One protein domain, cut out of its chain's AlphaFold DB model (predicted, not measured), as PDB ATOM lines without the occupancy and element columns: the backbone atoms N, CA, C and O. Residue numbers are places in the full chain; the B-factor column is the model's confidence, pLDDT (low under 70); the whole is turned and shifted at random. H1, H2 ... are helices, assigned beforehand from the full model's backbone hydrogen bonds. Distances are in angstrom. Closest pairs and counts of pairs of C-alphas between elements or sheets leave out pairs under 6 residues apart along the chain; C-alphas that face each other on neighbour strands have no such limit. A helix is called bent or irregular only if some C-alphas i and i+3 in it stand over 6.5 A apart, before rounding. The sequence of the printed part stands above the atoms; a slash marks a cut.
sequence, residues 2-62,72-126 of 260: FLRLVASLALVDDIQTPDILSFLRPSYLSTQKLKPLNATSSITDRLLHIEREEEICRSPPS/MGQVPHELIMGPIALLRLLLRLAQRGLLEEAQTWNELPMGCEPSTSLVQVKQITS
ATOM      1  N   PHE A   2     -15.230  53.125  33.605       86.88
ATOM      2  CA  PHE A   2     -14.789  52.404  32.393       86.88
ATOM      3  C   PHE A   2     -14.402  50.930  32.626       86.88
ATOM      4  O   PHE A   2     -14.913  50.044  31.951       86.88
ATOM      5  N   LEU A   3     -13.579  50.633  33.636       89.38
ATOM      6  CA  LEU A   3     -13.145  49.253  33.908       89.38
ATOM      7  C   LEU A   3     -14.297  48.317  34.303       89.38
ATOM      8  O   LEU A   3     -14.256  47.136  33.977       89.38
ATOM      9  N   ARG A   4     -15.345  48.834  34.960       89.69
ATOM     10  CA  ARG A   4     -16.539  48.038  35.281       89.69
ATOM     11  C   ARG A   4     -17.323  47.692  34.018       89.69
ATOM     12  O   ARG A   4     -17.821  46.574  33.914       89.69
ATOM     13  N   LEU A   5     -17.392  48.620  33.061       89.56
ATOM     14  CA  LEU A   5     -17.978  48.364  31.747       89.56
ATOM     15  C   LEU A   5     -17.184  47.281  31.014       89.56
ATOM     16  O   LEU A   5     -17.774  46.284  30.624       89.56
ATOM     17  N   VAL A   6     -15.856  47.410  30.921       92.19
ATOM     18  CA  VAL A   6     -14.986  46.393  30.299       92.19
ATOM     19  C   VAL A   6     -15.159  45.024  30.964       92.19
ATOM     20  O   VAL A   6     -15.360  44.023  30.282       92.19
ATOM     21  N   ALA A   7     -15.152  44.973  32.299       92.12
ATOM     22  CA  ALA A   7     -15.365  43.739  33.049       92.12
ATOM     23  C   ALA A   7     -16.745  43.108  32.801       92.12
ATOM     24  O   ALA A   7     -16.877  41.895  32.943       92.12
ATOM     25  N   SER A   8     -17.761  43.910  32.479       92.19
ATOM     26  CA  SER A   8     -19.114  43.432  32.169       92.19
ATOM     27  C   SER A   8     -19.228  43.000  30.706       92.19
ATOM     28  O   SER A   8     -19.788  41.948  30.427       92.19
ATOM     29  N   LEU A   9     -18.624  43.748  29.779       91.56
ATOM     30  CA  LEU A   9     -18.538  43.389  28.360       91.56
ATOM     31  C   LEU A   9     -17.820  42.054  28.162       91.56
ATOM     32  O   LEU A   9     -18.255  41.242  27.357       91.56
ATOM     33  N   ALA A  10     -16.781  41.779  28.951       92.19
ATOM     34  CA  ALA A  10     -16.087  40.497  28.920       92.19
ATOM     35  C   ALA A  10     -16.973  39.301  29.330       92.19
ATOM     36  O   ALA A  10     -16.566  38.162  29.122       92.19
ATOM     37  N   LEU A  11     -18.161  39.519  29.908       90.56
ATOM     38  CA  LEU A  11     -19.135  38.458  30.187       90.56
ATOM     39  C   LEU A  11     -20.105  38.216  29.026       90.56
ATOM     40  O   LEU A  11     -20.727  37.163  29.004       90.56
ATOM     41  N   VAL A  12     -20.207  39.124  28.054       93.31
ATOM     42  CA  VAL A  12     -21.056  38.940  26.871       93.31
ATOM     43  C   VAL A  12     -20.433  37.874  25.973       93.31
ATOM     44  O   VAL A  12     -19.262  37.983  25.617       93.31
ATOM     45  N   ASP A  13     -21.195  36.843  25.611       87.94
ATOM     46  CA  ASP A  13     -20.668  35.716  24.829       87.94
ATOM     47  C   ASP A  13     -20.235  36.136  23.413       87.94
ATOM     48  O   ASP A  13     -19.179  35.711  22.933       87.94
ATOM     49  N   ASP A  14     -20.966  37.079  22.812       90.69
ATOM     50  CA  ASP A  14     -20.755  37.569  21.443       90.69
ATOM     51  C   ASP A  14     -19.715  38.700  21.315       90.69
ATOM     52  O   ASP A  14     -19.572  39.300  20.245       90.69
ATOM     53  N   ILE A  15     -18.969  39.025  22.381       94.12
ATOM     54  CA  ILE A  15     -17.921  40.054  22.302       94.12
ATOM     55  C   ILE A  15     -16.868  39.667  21.254       94.12
ATOM     56  O   ILE A  15     -16.332  38.555  21.264       94.12
ATOM     57  N   GLN A  16     -16.533  40.568  20.335       95.56
ATOM     58  CA  GLN A  16     -15.613  40.229  19.254       95.56
ATOM     59  C   GLN A  16     -14.171  40.158  19.770       95.56
ATOM     60  O   GLN A  16     -13.769  40.871  20.689       95.56
ATOM     61  N   THR A  17     -13.363  39.267  19.190       95.75
ATOM     62  CA  THR A  17     -11.946  39.129  19.571       95.75
ATOM     63  C   THR A  17     -11.170  40.447  19.447       95.75
ATOM     64  O   THR A  17     -10.418  40.756  20.373       95.75
ATOM     65  N   PRO A  18     -11.353  41.262  18.388       96.00
ATOM     66  CA  PRO A  18     -10.684  42.552  18.295       96.00
ATOM     67  C   PRO A  18     -11.001  43.491  19.466       96.00
ATOM     68  O   PRO A  18     -10.076  44.111  19.988       96.00
ATOM     69  N   ASP A  19     -12.249  43.513  19.949       95.38
ATOM     70  CA  ASP A  19     -12.650  44.319  21.110       95.38
ATOM     71  C   ASP A  19     -11.928  43.860  22.380       95.38
ATOM     72  O   ASP A  19     -11.382  44.678  23.125       95.38
ATOM     73  N   ILE A  20     -11.859  42.539  22.609       96.12
ATOM     74  CA  ILE A  20     -11.120  41.969  23.745       96.12
ATOM     75  C   ILE A  20      -9.667  42.456  23.721       96.12
ATOM     76  O   ILE A  20      -9.150  42.922  24.742       96.12
ATOM     77  N   LEU A  21      -9.014  42.365  22.558       96.69
ATOM     78  CA  LEU A  21      -7.618  42.764  22.383       96.69
ATOM     79  C   LEU A  21      -7.419  44.264  22.616       96.69
ATOM     80  O   LEU A  21      -6.469  44.652  23.300       96.69
ATOM     81  N   SER A  22      -8.334  45.099  22.125       95.94
ATOM     82  CA  SER A  22      -8.286  46.550  22.316       95.94
ATOM     83  C   SER A  22      -8.448  46.968  23.778       95.94
ATOM     84  O   SER A  22      -7.837  47.944  24.219       95.94
ATOM     85  N   PHE A  23      -9.167  46.187  24.588       96.62
ATOM     86  CA  PHE A  23      -9.296  46.453  26.021       96.62
ATOM     87  C   PHE A  23      -8.165  45.885  26.892       96.62
ATOM     88  O   PHE A  23      -8.077  46.249  28.073       96.62
ATOM     89  N   LEU A  24      -7.262  45.053  26.353       96.31
ATOM     90  CA  LEU A  24      -6.167  44.465  27.138       96.31
ATOM     91  C   LEU A  24      -5.248  45.529  27.733       96.31
ATOM     92  O   LEU A  24      -4.968  45.504  28.930       96.31
ATOM     93  N   ARG A  25      -4.778  46.477  26.917       95.31
ATOM     94  CA  ARG A  25      -3.833  47.509  27.362       95.31
ATOM     95  C   ARG A  25      -4.408  48.403  28.469       95.31
ATOM     96  O   ARG A  25      -3.755  48.499  29.510       95.31
ATOM     97  N   PRO A  26      -5.576  49.056  28.313       93.69
ATOM     98  CA  PRO A  26      -6.103  49.916  29.373       93.69
ATOM     99  C   PRO A  26      -6.415  49.125  30.655       93.69
ATOM    100  O   PRO A  26      -6.136  49.601  31.759       93.69
ATOM    101  N   SER A  27      -6.879  47.877  30.535       94.88
ATOM    102  CA  SER A  27      -7.075  46.995  31.693       94.88
ATOM    103  C   SER A  27      -5.745  46.616  32.353       94.88
ATOM    104  O   SER A  27      -5.631  46.620  33.572       94.88
ATOM    105  N   TYR A  28      -4.691  46.373  31.574       95.50
ATOM    106  CA  TYR A  28      -3.359  46.080  32.102       95.50
ATOM    107  C   TYR A  28      -2.741  47.256  32.851       95.50
ATOM    108  O   TYR A  28      -2.193  47.073  33.940       95.50
ATOM    109  N   LEU A  29      -2.874  48.473  32.327       91.69
ATOM    110  CA  LEU A  29      -2.360  49.671  32.989       91.69
ATOM    111  C   LEU A  29      -3.031  49.920  34.348       91.69
ATOM    112  O   LEU A  29      -2.344  50.308  35.292       91.69
ATOM    113  N   SER A  30      -4.323  49.609  34.485       90.69
ATOM    114  CA  SER A  30      -5.040  49.712  35.768       90.69
ATOM    115  C   SER A  30      -4.679  48.611  36.778       90.69
ATOM    116  O   SER A  30      -4.981  48.715  37.966       90.69
ATOM    117  N   THR A  31      -3.954  47.566  36.359       91.31
ATOM    118  CA  THR A  31      -3.403  46.573  37.299       91.31
ATOM    119  C   THR A  31      -2.112  47.024  37.972       91.31
ATOM    120  O   THR A  31      -1.662  46.373  38.916       91.31
ATOM    121  N   GLN A  32      -1.489  48.117  37.537       86.44
ATOM    122  CA  GLN A  32      -0.203  48.536  38.090       86.44
ATOM    123  C   GLN A  32      -0.333  48.995  39.548       86.44
ATOM    124  O   GLN A  32      -1.397  49.404  40.010       86.44
ATOM    125  N   LYS A  33       0.756  48.872  40.314       81.19
ATOM    126  CA  LYS A  33       0.784  49.396  41.685       81.19
ATOM    127  C   LYS A  33       0.686  50.919  41.639       81.19
ATOM    128  O   LYS A  33       1.408  51.557  40.876       81.19
ATOM    129  N   LEU A  34      -0.155  51.478  42.502       76.94
ATOM    130  CA  LEU A  34      -0.155  52.906  42.781       76.94
ATOM    131  C   LEU A  34       1.177  53.287  43.427       76.94
ATOM    132  O   LEU A  34       1.631  52.636  44.371       76.94
ATOM    133  N   LYS A  35       1.831  54.311  42.874       79.00
ATOM    134  CA  LYS A  35       3.003  54.902  43.516       79.00
ATOM    135  C   LYS A  35       2.518  55.661  44.755       79.00
ATOM    136  O   LYS A  35       1.516  56.372  44.646       79.00
ATOM    137  N   PRO A  36       3.188  55.512  45.910       79.75
ATOM    138  CA  PRO A  36       2.851  56.305  47.080       79.75
ATOM    139  C   PRO A  36       3.094  57.781  46.769       79.75
ATOM    140  O   PRO A  36       4.099  58.130  46.142       79.75
ATOM    141  N   LEU A  37       2.176  58.637  47.211       82.50
ATOM    142  CA  LEU A  37       2.365  60.076  47.115       82.50
ATOM    143  C   LEU A  37       3.515  60.509  48.027       82.50
ATOM    144  O   LEU A  37       3.613  60.090  49.179       82.50
ATOM    145  N   ASN A  38       4.377  61.374  47.508       85.25
ATOM    146  CA  ASN A  38       5.415  62.057  48.270       85.25
ATOM    147  C   ASN A  38       5.259  63.577  48.136       85.25
ATOM    148  O   ASN A  38       4.527  64.075  47.278       85.25
ATOM    149  N   ALA A  39       5.951  64.334  48.994       79.69
ATOM    150  CA  ALA A  39       5.866  65.796  48.992       79.69
ATOM    151  C   ALA A  39       6.189  66.405  47.612       79.69
ATOM    152  O   ALA A  39       5.581  67.400  47.228       79.69
ATOM    153  N   THR A  40       7.060  65.749  46.837       84.44
ATOM    154  CA  THR A  40       7.508  66.158  45.498       84.44
ATOM    155  C   THR A  40       6.641  65.635  44.345       84.44
ATOM    156  O   THR A  40       6.993  65.844  43.189       84.44
ATOM    157  N   SER A  41       5.545  64.917  44.617       85.88
ATOM    158  CA  SER A  41       4.685  64.354  43.568       85.88
ATOM    159  C   SER A  41       4.008  65.470  42.785       85.88
ATOM    160  O   SER A  41       3.478  66.413  43.388       85.88
ATOM    161  N   SER A  42       3.997  65.339  41.456       88.88
ATOM    162  CA  SER A  42       3.348  66.310  40.576       88.88
ATOM    163  C   SER A  42       1.842  66.388  40.858       88.88
ATOM    164  O   SER A  42       1.246  65.463  41.417       88.88
ATOM    165  N   ILE A  43       1.201  67.492  40.463       86.94
ATOM    166  CA  ILE A  43      -0.257  67.644  40.590       86.94
ATOM    167  C   ILE A  43      -0.974  66.516  39.835       86.94
ATOM    168  O   ILE A  43      -1.903  65.922  40.371       86.94
ATOM    169  N   THR A  44      -0.497  66.165  38.641       84.19
ATOM    170  CA  THR A  44      -1.053  65.070  37.841       84.19
ATOM    171  C   THR A  44      -0.958  63.728  38.564       84.19
ATOM    172  O   THR A  44      -1.942  62.999  38.611       84.19
ATOM    173  N   ASP A  45       0.183  63.417  39.190       81.94
ATOM    174  CA  ASP A  45       0.340  62.176  39.961       81.94
ATOM    175  C   ASP A  45      -0.613  62.129  41.160       81.94
ATOM    176  O   ASP A  45      -1.161  61.075  41.476       81.94
ATOM    177  N   ARG A  46      -0.837  63.276  41.812       81.12
ATOM    178  CA  ARG A  46      -1.785  63.404  42.926       81.12
ATOM    179  C   ARG A  46      -3.226  63.197  42.475       81.12
ATOM    180  O   ARG A  46      -3.942  62.442  43.122       81.12
ATOM    181  N   LEU A  47      -3.636  63.822  41.371       82.06
ATOM    182  CA  LEU A  47      -4.981  63.655  40.815       82.06
ATOM    183  C   LEU A  47      -5.224  62.205  40.384       82.06
ATOM    184  O   LEU A  47      -6.206  61.608  40.809       82.06
ATOM    185  N   LEU A  48      -4.280  61.600  39.658       79.06
ATOM    186  CA  LEU A  48      -4.355  60.187  39.275       79.06
ATOM    187  C   LEU A  48      -4.404  59.256  40.487       79.06
ATOM    188  O   LEU A  48      -5.072  58.226  40.455       79.06
ATOM    189  N   HIS A  49      -3.676  59.584  41.554       81.69
ATOM    190  CA  HIS A  49      -3.728  58.809  42.784       81.69
ATOM    191  C   HIS A  49      -5.110  58.896  43.431       81.69
ATOM    192  O   HIS A  49      -5.664  57.858  43.763       81.69
ATOM    193  N   ILE A  50      -5.693  60.094  43.538       79.50
ATOM    194  CA  ILE A  50      -7.051  60.284  44.071       79.50
ATOM    195  C   ILE A  50      -8.074  59.509  43.235       79.50
ATOM    196  O   ILE A  50      -8.859  58.755  43.796       79.50
ATOM    197  N   GLU A  51      -8.027  59.629  41.908       77.06
ATOM    198  CA  GLU A  51      -8.962  58.944  41.005       77.06
ATOM    199  C   GLU A  51      -8.898  57.417  41.137       77.06
ATOM    200  O   GLU A  51      -9.923  56.739  41.093       77.06
ATOM    201  N   ARG A  52      -7.693  56.869  41.318       78.50
ATOM    202  CA  ARG A  52      -7.470  55.423  41.459       78.50
ATOM    203  C   ARG A  52      -7.831  54.909  42.851       78.50
ATOM    204  O   ARG A  52      -8.452  53.849  42.909       78.50
ATOM    205  N   GLU A  53      -7.438  55.699  43.861       79.00
ATOM    206  CA  GLU A  53      -7.917  55.908  45.248       79.00
ATOM    207  C   GLU A  53      -9.400  55.707  45.539       79.00
ATOM    208  O   GLU A  53      -9.818  55.163  46.569       79.00
ATOM    209  N   GLU A  54     -10.229  56.259  44.665       74.00
ATOM    210  CA  GLU A  54     -11.605  56.511  45.042       74.00
ATOM    211  C   GLU A  54     -12.446  55.243  44.871       74.00
ATOM    212  O   GLU A  54     -12.709  54.755  43.771       74.00
ATOM    213  N   GLU A  55     -12.900  54.690  45.994       70.50
ATOM    214  CA  GLU A  55     -13.984  53.719  46.003       70.50
ATOM    215  C   GLU A  55     -15.311  54.475  46.072       70.50
ATOM    216  O   GLU A  55     -15.643  55.092  47.086       70.50
ATOM    217  N   ILE A  56     -16.100  54.403  45.002       66.69
ATOM    218  CA  ILE A  56     -17.428  55.011  44.991       66.69
ATOM    219  C   ILE A  56     -18.379  54.032  45.673       66.69
ATOM    220  O   ILE A  56     -18.894  53.103  45.054       66.69
ATOM    221  N   CYS A  57     -18.613  54.256  46.962       60.91
ATOM    222  CA  CYS A  57     -19.703  53.653  47.722       60.91
ATOM    223  C   CYS A  57     -20.638  54.785  48.168       60.91
ATOM    224  O   CYS A  57     -20.587  55.246  49.308       60.91
ATOM    225  N   ARG A  58     -21.419  55.320  47.219       51.38
ATOM    226  CA  ARG A  58     -22.281  56.489  47.453       51.38
ATOM    227  C   ARG A  58     -23.663  56.050  47.923       51.38
ATOM    228  O   ARG A  58     -24.420  55.472  47.149       51.38
ATOM    229  N   SER A  59     -24.018  56.397  49.158       42.34
ATOM    230  CA  SER A  59     -25.430  56.525  49.535       42.34
ATOM    231  C   SER A  59     -26.048  57.677  48.727       42.34
ATOM    232  O   SER A  59     -25.363  58.683  48.509       42.34
ATOM    233  N   PRO A  60     -27.300  57.573  48.249       45.09
ATOM    234  CA  PRO A  60     -27.927  58.675  47.531       45.09
ATOM    235  C   PRO A  60     -27.980  59.928  48.428       45.09
ATOM    236  O   PRO A  60     -28.279  59.803  49.618       45.09
ATOM    237  N   PRO A  61     -27.717  61.139  47.899       46.03
ATOM    238  CA  PRO A  61     -27.660  62.366  48.703       46.03
ATOM    239  C   PRO A  61     -28.985  62.718  49.405       46.03
ATOM    240  O   PRO A  61     -28.986  63.497  50.350       46.03
ATOM    241  N   SER A  62     -30.105  62.116  48.994       48.88
ATOM    242  CA  SER A  62     -31.428  62.268  49.614       48.88
ATOM    243  C   SER A  62     -31.696  61.327  50.802       48.88
ATOM    244  O   SER A  62     -32.784  61.367  51.369       48.88
ATOM    245  N   MET A  72     -27.075  52.869  45.283       54.12
ATOM    246  CA  MET A  72     -27.441  52.558  43.882       54.12
ATOM    247  C   MET A  72     -26.259  52.253  42.938       54.12
ATOM    248  O   MET A  72     -26.452  51.946  41.765       54.12
ATOM    249  N   GLY A  73     -25.021  52.329  43.421       61.28
ATOM    250  CA  GLY A  73     -23.852  51.880  42.687       61.28
ATOM    251  C   GLY A  73     -22.643  51.752  43.598       61.28
ATOM    252  O   GLY A  73     -22.218  52.725  44.223       61.28
ATOM    253  N   GLN A  74     -22.061  50.555  43.633       69.25
ATOM    254  CA  GLN A  74     -20.737  50.326  44.194       69.25
ATOM    255  C   GLN A  74     -19.750  50.189  43.036       69.25
ATOM    256  O   GLN A  74     -19.829  49.243  42.250       69.25
ATOM    257  N   VAL A  75     -18.826  51.143  42.909       75.88
ATOM    258  CA  VAL A  75     -17.687  51.026  41.992       75.88
ATOM    259  C   VAL A  75     -16.444  50.765  42.837       75.88
ATOM    260  O   VAL A  75     -15.956  51.678  43.507       75.88
ATOM    261  N   PRO A  76     -15.939  49.522  42.827       79.69
ATOM    262  CA  PRO A  76     -14.711  49.178  43.512       79.69
ATOM    263  C   PRO A  76     -13.527  50.011  43.032       79.69
ATOM    264  O   PRO A  76     -13.450  50.409  41.869       79.69
ATOM    265  N   HIS A  77     -12.573  50.163  43.942       83.38
ATOM    266  CA  HIS A  77     -11.270  50.768  43.707       83.38
ATOM    267  C   HIS A  77     -10.568  50.232  42.446       83.38
ATOM    268  O   HIS A  77     -10.627  49.029  42.161       83.38
ATOM    269  N   GLU A  78      -9.810  51.076  41.741       83.94
ATOM    270  CA  GLU A  78      -9.136  50.677  40.496       83.94
ATOM    271  C   GLU A  78      -8.180  49.490  40.708       83.94
ATOM    272  O   GLU A  78      -8.121  48.582  39.880       83.94
ATOM    273  N   LEU A  79      -7.516  49.405  41.869       87.19
ATOM    274  CA  LEU A  79      -6.604  48.289  42.167       87.19
ATOM    275  C   LEU A  79      -7.276  46.912  42.211       87.19
ATOM    276  O   LEU A  79      -6.569  45.921  42.028       87.19
ATOM    277  N   ILE A  80      -8.585  46.818  42.468       92.44
ATOM    278  CA  ILE A  80      -9.304  45.538  42.392       92.44
ATOM    279  C   ILE A  80     -10.045  45.407  41.060       92.44
ATOM    280  O   ILE A  80     -10.002  44.345  40.442       92.44
ATOM    281  N   MET A  81     -10.634  46.498  40.560       93.12
ATOM    282  CA  MET A  81     -11.397  46.486  39.313       93.12
ATOM    283  C   MET A  81     -10.517  46.259  38.076       93.12
ATOM    284  O   MET A  81     -10.928  45.552  37.162       93.12
ATOM    285  N   GLY A  82      -9.299  46.807  38.051       93.94
ATOM    286  CA  GLY A  82      -8.342  46.602  36.964       93.94
ATOM    287  C   GLY A  82      -8.004  45.125  36.751       93.94
ATOM    288  O   GLY A  82      -8.209  44.615  35.650       93.94
ATOM    289  N   PRO A  83      -7.553  44.390  37.789       96.69
ATOM    290  CA  PRO A  83      -7.349  42.946  37.699       96.69
ATOM    291  C   PRO A  83      -8.597  42.155  37.318       96.69
ATOM    292  O   PRO A  83      -8.470  41.228  36.530       96.69
ATOM    293  N   ILE A  84      -9.778  42.515  37.835       97.50
ATOM    294  CA  ILE A  84     -11.046  41.868  37.455       97.50
ATOM    295  C   ILE A  84     -11.280  42.019  35.949       97.50
ATOM    296  O   ILE A  84     -11.496  41.026  35.257       97.50
ATOM    297  N   ALA A  85     -11.191  43.248  35.431       96.94
ATOM    298  CA  ALA A  85     -11.374  43.531  34.013       96.94
ATOM    299  C   ALA A  85     -10.340  42.786  33.158       96.94
ATOM    300  O   ALA A  85     -10.708  42.053  32.244       96.94
ATOM    301  N   LEU A  86      -9.051  42.910  33.494       98.00
ATOM    302  CA  LEU A  86      -7.981  42.274  32.733       98.00
ATOM    303  C   LEU A  86      -8.101  40.748  32.738       98.00
ATOM    304  O   LEU A  86      -8.001  40.130  31.682       98.00
ATOM    305  N   LEU A  87      -8.298  40.125  33.903       98.25
ATOM    306  CA  LEU A  87      -8.347  38.668  33.993       98.25
ATOM    307  C   LEU A  87      -9.583  38.088  33.314       98.25
ATOM    308  O   LEU A  87      -9.478  37.005  32.755       98.25
ATOM    309  N   ARG A  88     -10.713  38.805  33.272       97.69
ATOM    310  CA  ARG A  88     -11.855  38.384  32.449       97.69
ATOM    311  C   ARG A  88     -11.538  38.395  30.961       97.69
ATOM    312  O   ARG A  88     -11.877  37.439  30.272       97.69
ATOM    313  N   LEU A  89     -10.867  39.436  30.467       98.19
ATOM    314  CA  LEU A  89     -10.433  39.487  29.068       98.19
ATOM    315  C   LEU A  89      -9.469  38.336  28.751       98.19
ATOM    316  O   LEU A  89      -9.648  37.634  27.761       98.19
ATOM    317  N   LEU A  90      -8.487  38.096  29.624       98.25
ATOM    318  CA  LEU A  90      -7.531  36.995  29.475       98.25
ATOM    319  C   LEU A  90      -8.206  35.623  29.554       98.25
ATOM    320  O   LEU A  90      -7.863  34.734  28.780       98.25
ATOM    321  N   LEU A  91      -9.180  35.453  30.449       97.88
ATOM    322  CA  LEU A  91      -9.993  34.248  30.543       97.88
ATOM    323  C   LEU A  91     -10.776  34.012  29.248       97.88
ATOM    324  O   LEU A  91     -10.755  32.900  28.733       97.88
ATOM    325  N   ARG A  92     -11.415  35.043  28.678       97.31
ATOM    326  CA  ARG A  92     -12.102  34.919  27.384       97.31
ATOM    327  C   ARG A  92     -11.140  34.545  26.256       97.31
ATOM    328  O   ARG A  92     -11.490  33.711  25.426       97.31
ATOM    329  N   LEU A  93      -9.919  35.086  26.243       97.19
ATOM    330  CA  LEU A  93      -8.886  34.642  25.297       97.19
ATOM    331  C   LEU A  93      -8.505  33.173  25.515       97.19
ATOM    332  O   LEU A  93      -8.343  32.449  24.538       97.19
ATOM    333  N   ALA A  94      -8.390  32.721  26.766       97.31
ATOM    334  CA  ALA A  94      -8.081  31.329  27.090       97.31
ATOM    335  C   ALA A  94      -9.198  30.378  26.634       97.31
ATOM    336  O   ALA A  94      -8.921  29.395  25.958       97.31
ATOM    337  N   GLN A  95     -10.459  30.723  26.908       96.50
ATOM    338  CA  GLN A  95     -11.637  29.957  26.478       96.50
ATOM    339  C   GLN A  95     -11.726  29.808  24.953       96.50
ATOM    340  O   GLN A  95     -12.260  28.819  24.462       96.50
ATOM    341  N   ARG A  96     -11.192  30.777  24.199       96.19
ATOM    342  CA  ARG A  96     -11.134  30.746  22.728       96.19
ATOM    343  C   ARG A  96      -9.870  30.082  22.174       96.19
ATOM    344  O   ARG A  96      -9.685  30.078  20.965       96.19
ATOM    345  N   GLY A  97      -8.972  29.589  23.029       95.88
ATOM    346  CA  GLY A  97      -7.668  29.056  22.616       95.88
ATOM    347  C   GLY A  97      -6.668  30.118  22.133       95.88
ATOM    348  O   GLY A  97      -5.565  29.782  21.720       95.88
ATOM    349  N   LEU A  98      -7.011  31.407  22.229       96.94
ATOM    350  CA  LEU A  98      -6.222  32.511  21.673       96.94
ATOM    351  C   LEU A  98      -5.149  33.036  22.629       96.94
ATOM    352  O   LEU A  98      -4.252  33.759  22.205       96.94
ATOM    353  N   LEU A  99      -5.233  32.712  23.924       96.81
ATOM    354  CA  LEU A  99      -4.284  33.221  24.920       96.81
ATOM    355  C   LEU A  99      -2.835  32.824  24.590       96.81
ATOM    356  O   LEU A  99      -1.925  33.640  24.713       96.81
ATOM    357  N   GLU A 100      -2.631  31.577  24.174       94.38
ATOM    358  CA  GLU A 100      -1.313  31.043  23.810       94.38
ATOM    359  C   GLU A 100      -0.950  31.401  22.371       94.38
ATOM    360  O   GLU A 100       0.180  31.809  22.092       94.38
ATOM    361  N   GLU A 101      -1.934  31.319  21.474       96.19
ATOM    362  CA  GLU A 101      -1.785  31.659  20.062       96.19
ATOM    363  C   GLU A 101      -1.301  33.101  19.868       96.19
ATOM    364  O   GLU A 101      -0.451  33.355  19.011       96.19
ATOM    365  N   ALA A 102      -1.734  34.026  20.732       95.38
ATOM    366  CA  ALA A 102      -1.334  35.430  20.706       95.38
ATOM    367  C   ALA A 102       0.190  35.642  20.692       95.38
ATOM    368  O   ALA A 102       0.680  36.607  20.100       95.38
ATOM    369  N   GLN A 103       0.969  34.736  21.296       95.88
ATOM    370  CA  GLN A 103       2.436  34.802  21.274       95.88
ATOM    371  C   GLN A 103       3.022  34.550  19.878       95.88
ATOM    372  O   GLN A 103       4.089  35.077  19.544       95.88
ATOM    373  N   THR A 104       2.319  33.776  19.054       96.62
ATOM    374  CA  THR A 104       2.760  33.324  17.726       96.62
ATOM    375  C   THR A 104       2.333  34.254  16.593       96.62
ATOM    376  O   THR A 104       2.917  34.201  15.515       96.62
ATOM    377  N   TRP A 105       1.374  35.152  16.836       96.81
ATOM    378  CA  TRP A 105       0.872  36.081  15.825       96.81
ATOM    379  C   TRP A 105       1.965  36.983  15.250       96.81
ATOM    380  O   TRP A 105       2.772  37.542  15.989       96.81
ATOM    381  N   ASN A 106       1.967  37.174  13.934       97.25
ATOM    382  CA  ASN A 106       2.857  38.133  13.268       97.25
ATOM    383  C   ASN A 106       2.177  39.488  13.036       97.25
ATOM    384  O   ASN A 106       2.855  40.505  12.924       97.25
ATOM    385  N   GLU A 107       0.844  39.505  13.037       96.12
ATOM    386  CA  GLU A 107       0.003  40.681  12.829       96.12
ATOM    387  C   GLU A 107      -1.198  40.630  13.786       96.12
ATOM    388  O   GLU A 107      -1.537  39.567  14.309       96.12
ATOM    389  N   LEU A 108      -1.822  41.779  14.060       95.12
ATOM    390  CA  LEU A 108      -3.058  41.811  14.845       95.12
ATOM    391  C   LEU A 108      -4.245  41.338  13.993       95.12
ATOM    392  O   LEU A 108      -4.297  41.659  12.805       95.12
ATOM    393  N   PRO A 109      -5.238  40.659  14.594       93.69
ATOM    394  CA  PRO A 109      -6.507  40.399  13.928       93.69
ATOM    395  C   PRO A 109      -7.154  41.691  13.405       93.69
ATOM    396  O   PRO A 109      -7.088  42.743  14.045       93.69
ATOM    397  N   MET A 110      -7.807  41.607  12.242       94.12
ATOM    398  CA  MET A 110      -8.511  42.749  11.654       94.12
ATOM    399  C   MET A 110      -9.609  43.270  12.592       94.12
ATOM    400  O   MET A 110     -10.307  42.489  13.234       94.12
ATOM    401  N   GLY A 111      -9.784  44.594  12.629       93.50
ATOM    402  CA  GLY A 111     -10.806  45.260  13.444       93.50
ATOM    403  C   GLY A 111     -10.331  45.727  14.821       93.50
ATOM    404  O   GLY A 111     -11.129  46.293  15.562       93.50
ATOM    405  N   CYS A 112      -9.059  45.519  15.183       92.50
ATOM    406  CA  CYS A 112      -8.509  46.091  16.411       92.50
ATOM    407  C   CYS A 112      -8.459  47.623  16.330       92.50
ATOM    408  O   CYS A 112      -8.157  48.203  15.286       92.50
ATOM    409  N   GLU A 113      -8.704  48.277  17.462       93.19
ATOM    410  CA  GLU A 113      -8.591  49.727  17.599       93.19
ATOM    411  C   GLU A 113      -7.147  50.191  17.293       93.19
ATOM    412  O   GLU A 113      -6.202  49.505  17.701       93.19
ATOM    413  N   PRO A 114      -6.936  51.333  16.603       90.81
ATOM    414  CA  PRO A 114      -5.618  51.733  16.098       90.81
ATOM    415  C   PRO A 114      -4.518  51.889  17.156       90.81
ATOM    416  O   PRO A 114      -3.337  51.782  16.829       90.81
ATOM    417  N   SER A 115      -4.869  52.140  18.423       91.69
ATOM    418  CA  SER A 115      -3.896  52.233  19.518       91.69
ATOM    419  C   SER A 115      -3.454  50.866  20.073       91.69
ATOM    420  O   SER A 115      -2.518  50.794  20.885       91.69
ATOM    421  N   THR A 116      -4.087  49.777  19.617       94.62
ATOM    422  CA  THR A 116      -3.750  48.390  19.964       94.62
ATOM    423  C   THR A 116      -2.455  47.983  19.265       94.62
ATOM    424  O   THR A 116      -2.342  48.044  18.045       94.62
ATOM    425  N   SER A 117      -1.459  47.528  20.030       96.50
ATOM    426  CA  SER A 117      -0.171  47.076  19.491       96.50
ATOM    427  C   SER A 117       0.031  45.580  19.709       96.50
ATOM    428  O   SER A 117      -0.106  45.095  20.834       96.50
ATOM    429  N   LEU A 118       0.458  44.860  18.663       96.88
ATOM    430  CA  LEU A 118       0.807  43.438  18.757       96.88
ATOM    431  C   LEU A 118       1.852  43.174  19.846       96.88
ATOM    432  O   LEU A 118       1.729  42.223  20.614       96.88
ATOM    433  N   VAL A 119       2.854  44.050  19.951       97.38
ATOM    434  CA  VAL A 119       3.918  43.945  20.959       97.38
ATOM    435  C   VAL A 119       3.328  43.970  22.370       97.38
ATOM    436  O   VAL A 119       3.737  43.193  23.229       97.38
ATOM    437  N   GLN A 120       2.329  44.821  22.606       96.31
ATOM    438  CA  GLN A 120       1.666  44.927  23.905       96.31
ATOM    439  C   GLN A 120       0.787  43.715  24.191       96.31
ATOM    440  O   GLN A 120       0.833  43.193  25.302       96.31
ATOM    441  N   VAL A 121       0.032  43.233  23.199       97.50
ATOM    442  CA  VAL A 121      -0.764  42.004  23.330       97.50
ATOM    443  C   VAL A 121       0.141  40.831  23.705       97.50
ATOM    444  O   VAL A 121      -0.123  40.155  24.702       97.50
ATOM    445  N   LYS A 122       1.260  40.645  22.992       97.94
ATOM    446  CA  LYS A 122       2.260  39.614  23.304       97.94
ATOM    447  C   LYS A 122       2.867  39.793  24.690       97.94
ATOM    448  O   LYS A 122       2.987  38.832  25.441       97.94
ATOM    449  N   GLN A 123       3.214  41.014  25.081       97.62
ATOM    450  CA  GLN A 123       3.745  41.265  26.417       97.62
ATOM    451  C   GLN A 123       2.738  40.869  27.508       97.62
ATOM    452  O   GLN A 123       3.098  40.144  28.436       97.62
ATOM    453  N   ILE A 124       1.486  41.323  27.395       97.88
ATOM    454  CA  ILE A 124       0.428  41.105  28.394       97.88
ATOM    455  C   ILE A 124       0.069  39.619  28.509       97.88
ATOM    456  O   ILE A 124      -0.119  39.122  29.617       97.88
ATOM    457  N   THR A 125       0.022  38.906  27.382       97.81
ATOM    458  CA  THR A 125      -0.291  37.466  27.325       97.81
ATOM    459  C   THR A 125       0.930  36.569  27.566       97.81
ATOM    460  O   THR A 125       0.801  35.347  27.597       97.81
ATOM    461  N   SER A 126       2.123  37.139  27.780       97.56
ATOM    462  CA  SER A 126       3.328  36.338  28.007       97.56
ATOM    463  C   SER A 126       3.239  35.538  29.319       97.56
ATOM    464  O   SER A 126       2.775  36.065  30.339       97.56
TER     465      SER A 126
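This is residues 2 to 62 and 72 to 126 of the 260 residues of an uncharacterized protein of Antrodiella citrinella (UniProt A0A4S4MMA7). H1 and H2 pack along H4, the longest helix, with H3 off its first end, H5 at its last, and H6 on H2. The printed part has 116 residues with six named helices, H1 to H6, and no named strand: all helix. It is only just loose, close to compact, with a radius of gyration of the C-alphas of 16.4 A, and spans 47 by 39 by 21 A.

H1, residues 2 to 9, begins at C-alpha 2 (-14.789, 52.404, 32.393). H2, residues 17 to 30, 20.5 A long, is only just irregular: C-alphas 22 and 25 are 6.8 A apart. H3 is residues 43 to 53, H4 residues 78 to 95, 25.1 A long, and H5 residues 98 to 101. H6, residues 118 to 125, ends at C-alpha 125 (-0.291, 37.466, 27.325).

H4, the hub, touches H1 the same way at a shallow tilt of 29 degrees, closest C-alphas Ala 7 and Ala 85, 4.1 A. H2 touches H4 opposite ways at 29 degrees, Ser 30 to Gly 82, 4.7 A between C-alphas. H6 touches H2. H3 only just touches H4, with 3 pairs of C-alphas within 8 A. H5 touches H4 only at the corner. O i to N i+4 pairs are within hydrogen-bond range throughout H1, H3 and H6, 8 of 10 in H2 and 13 of 14 in H4; H5 is too short.

Residues 63 to 71 are not printed, a 12.0 A gap between C-alphas 62 and 72. The links H2 to H3 and H5 to H6 are long. Residues 39 to 44 stand free. pLDDT is under 70 at residues 56 to 62 and 72 to 74.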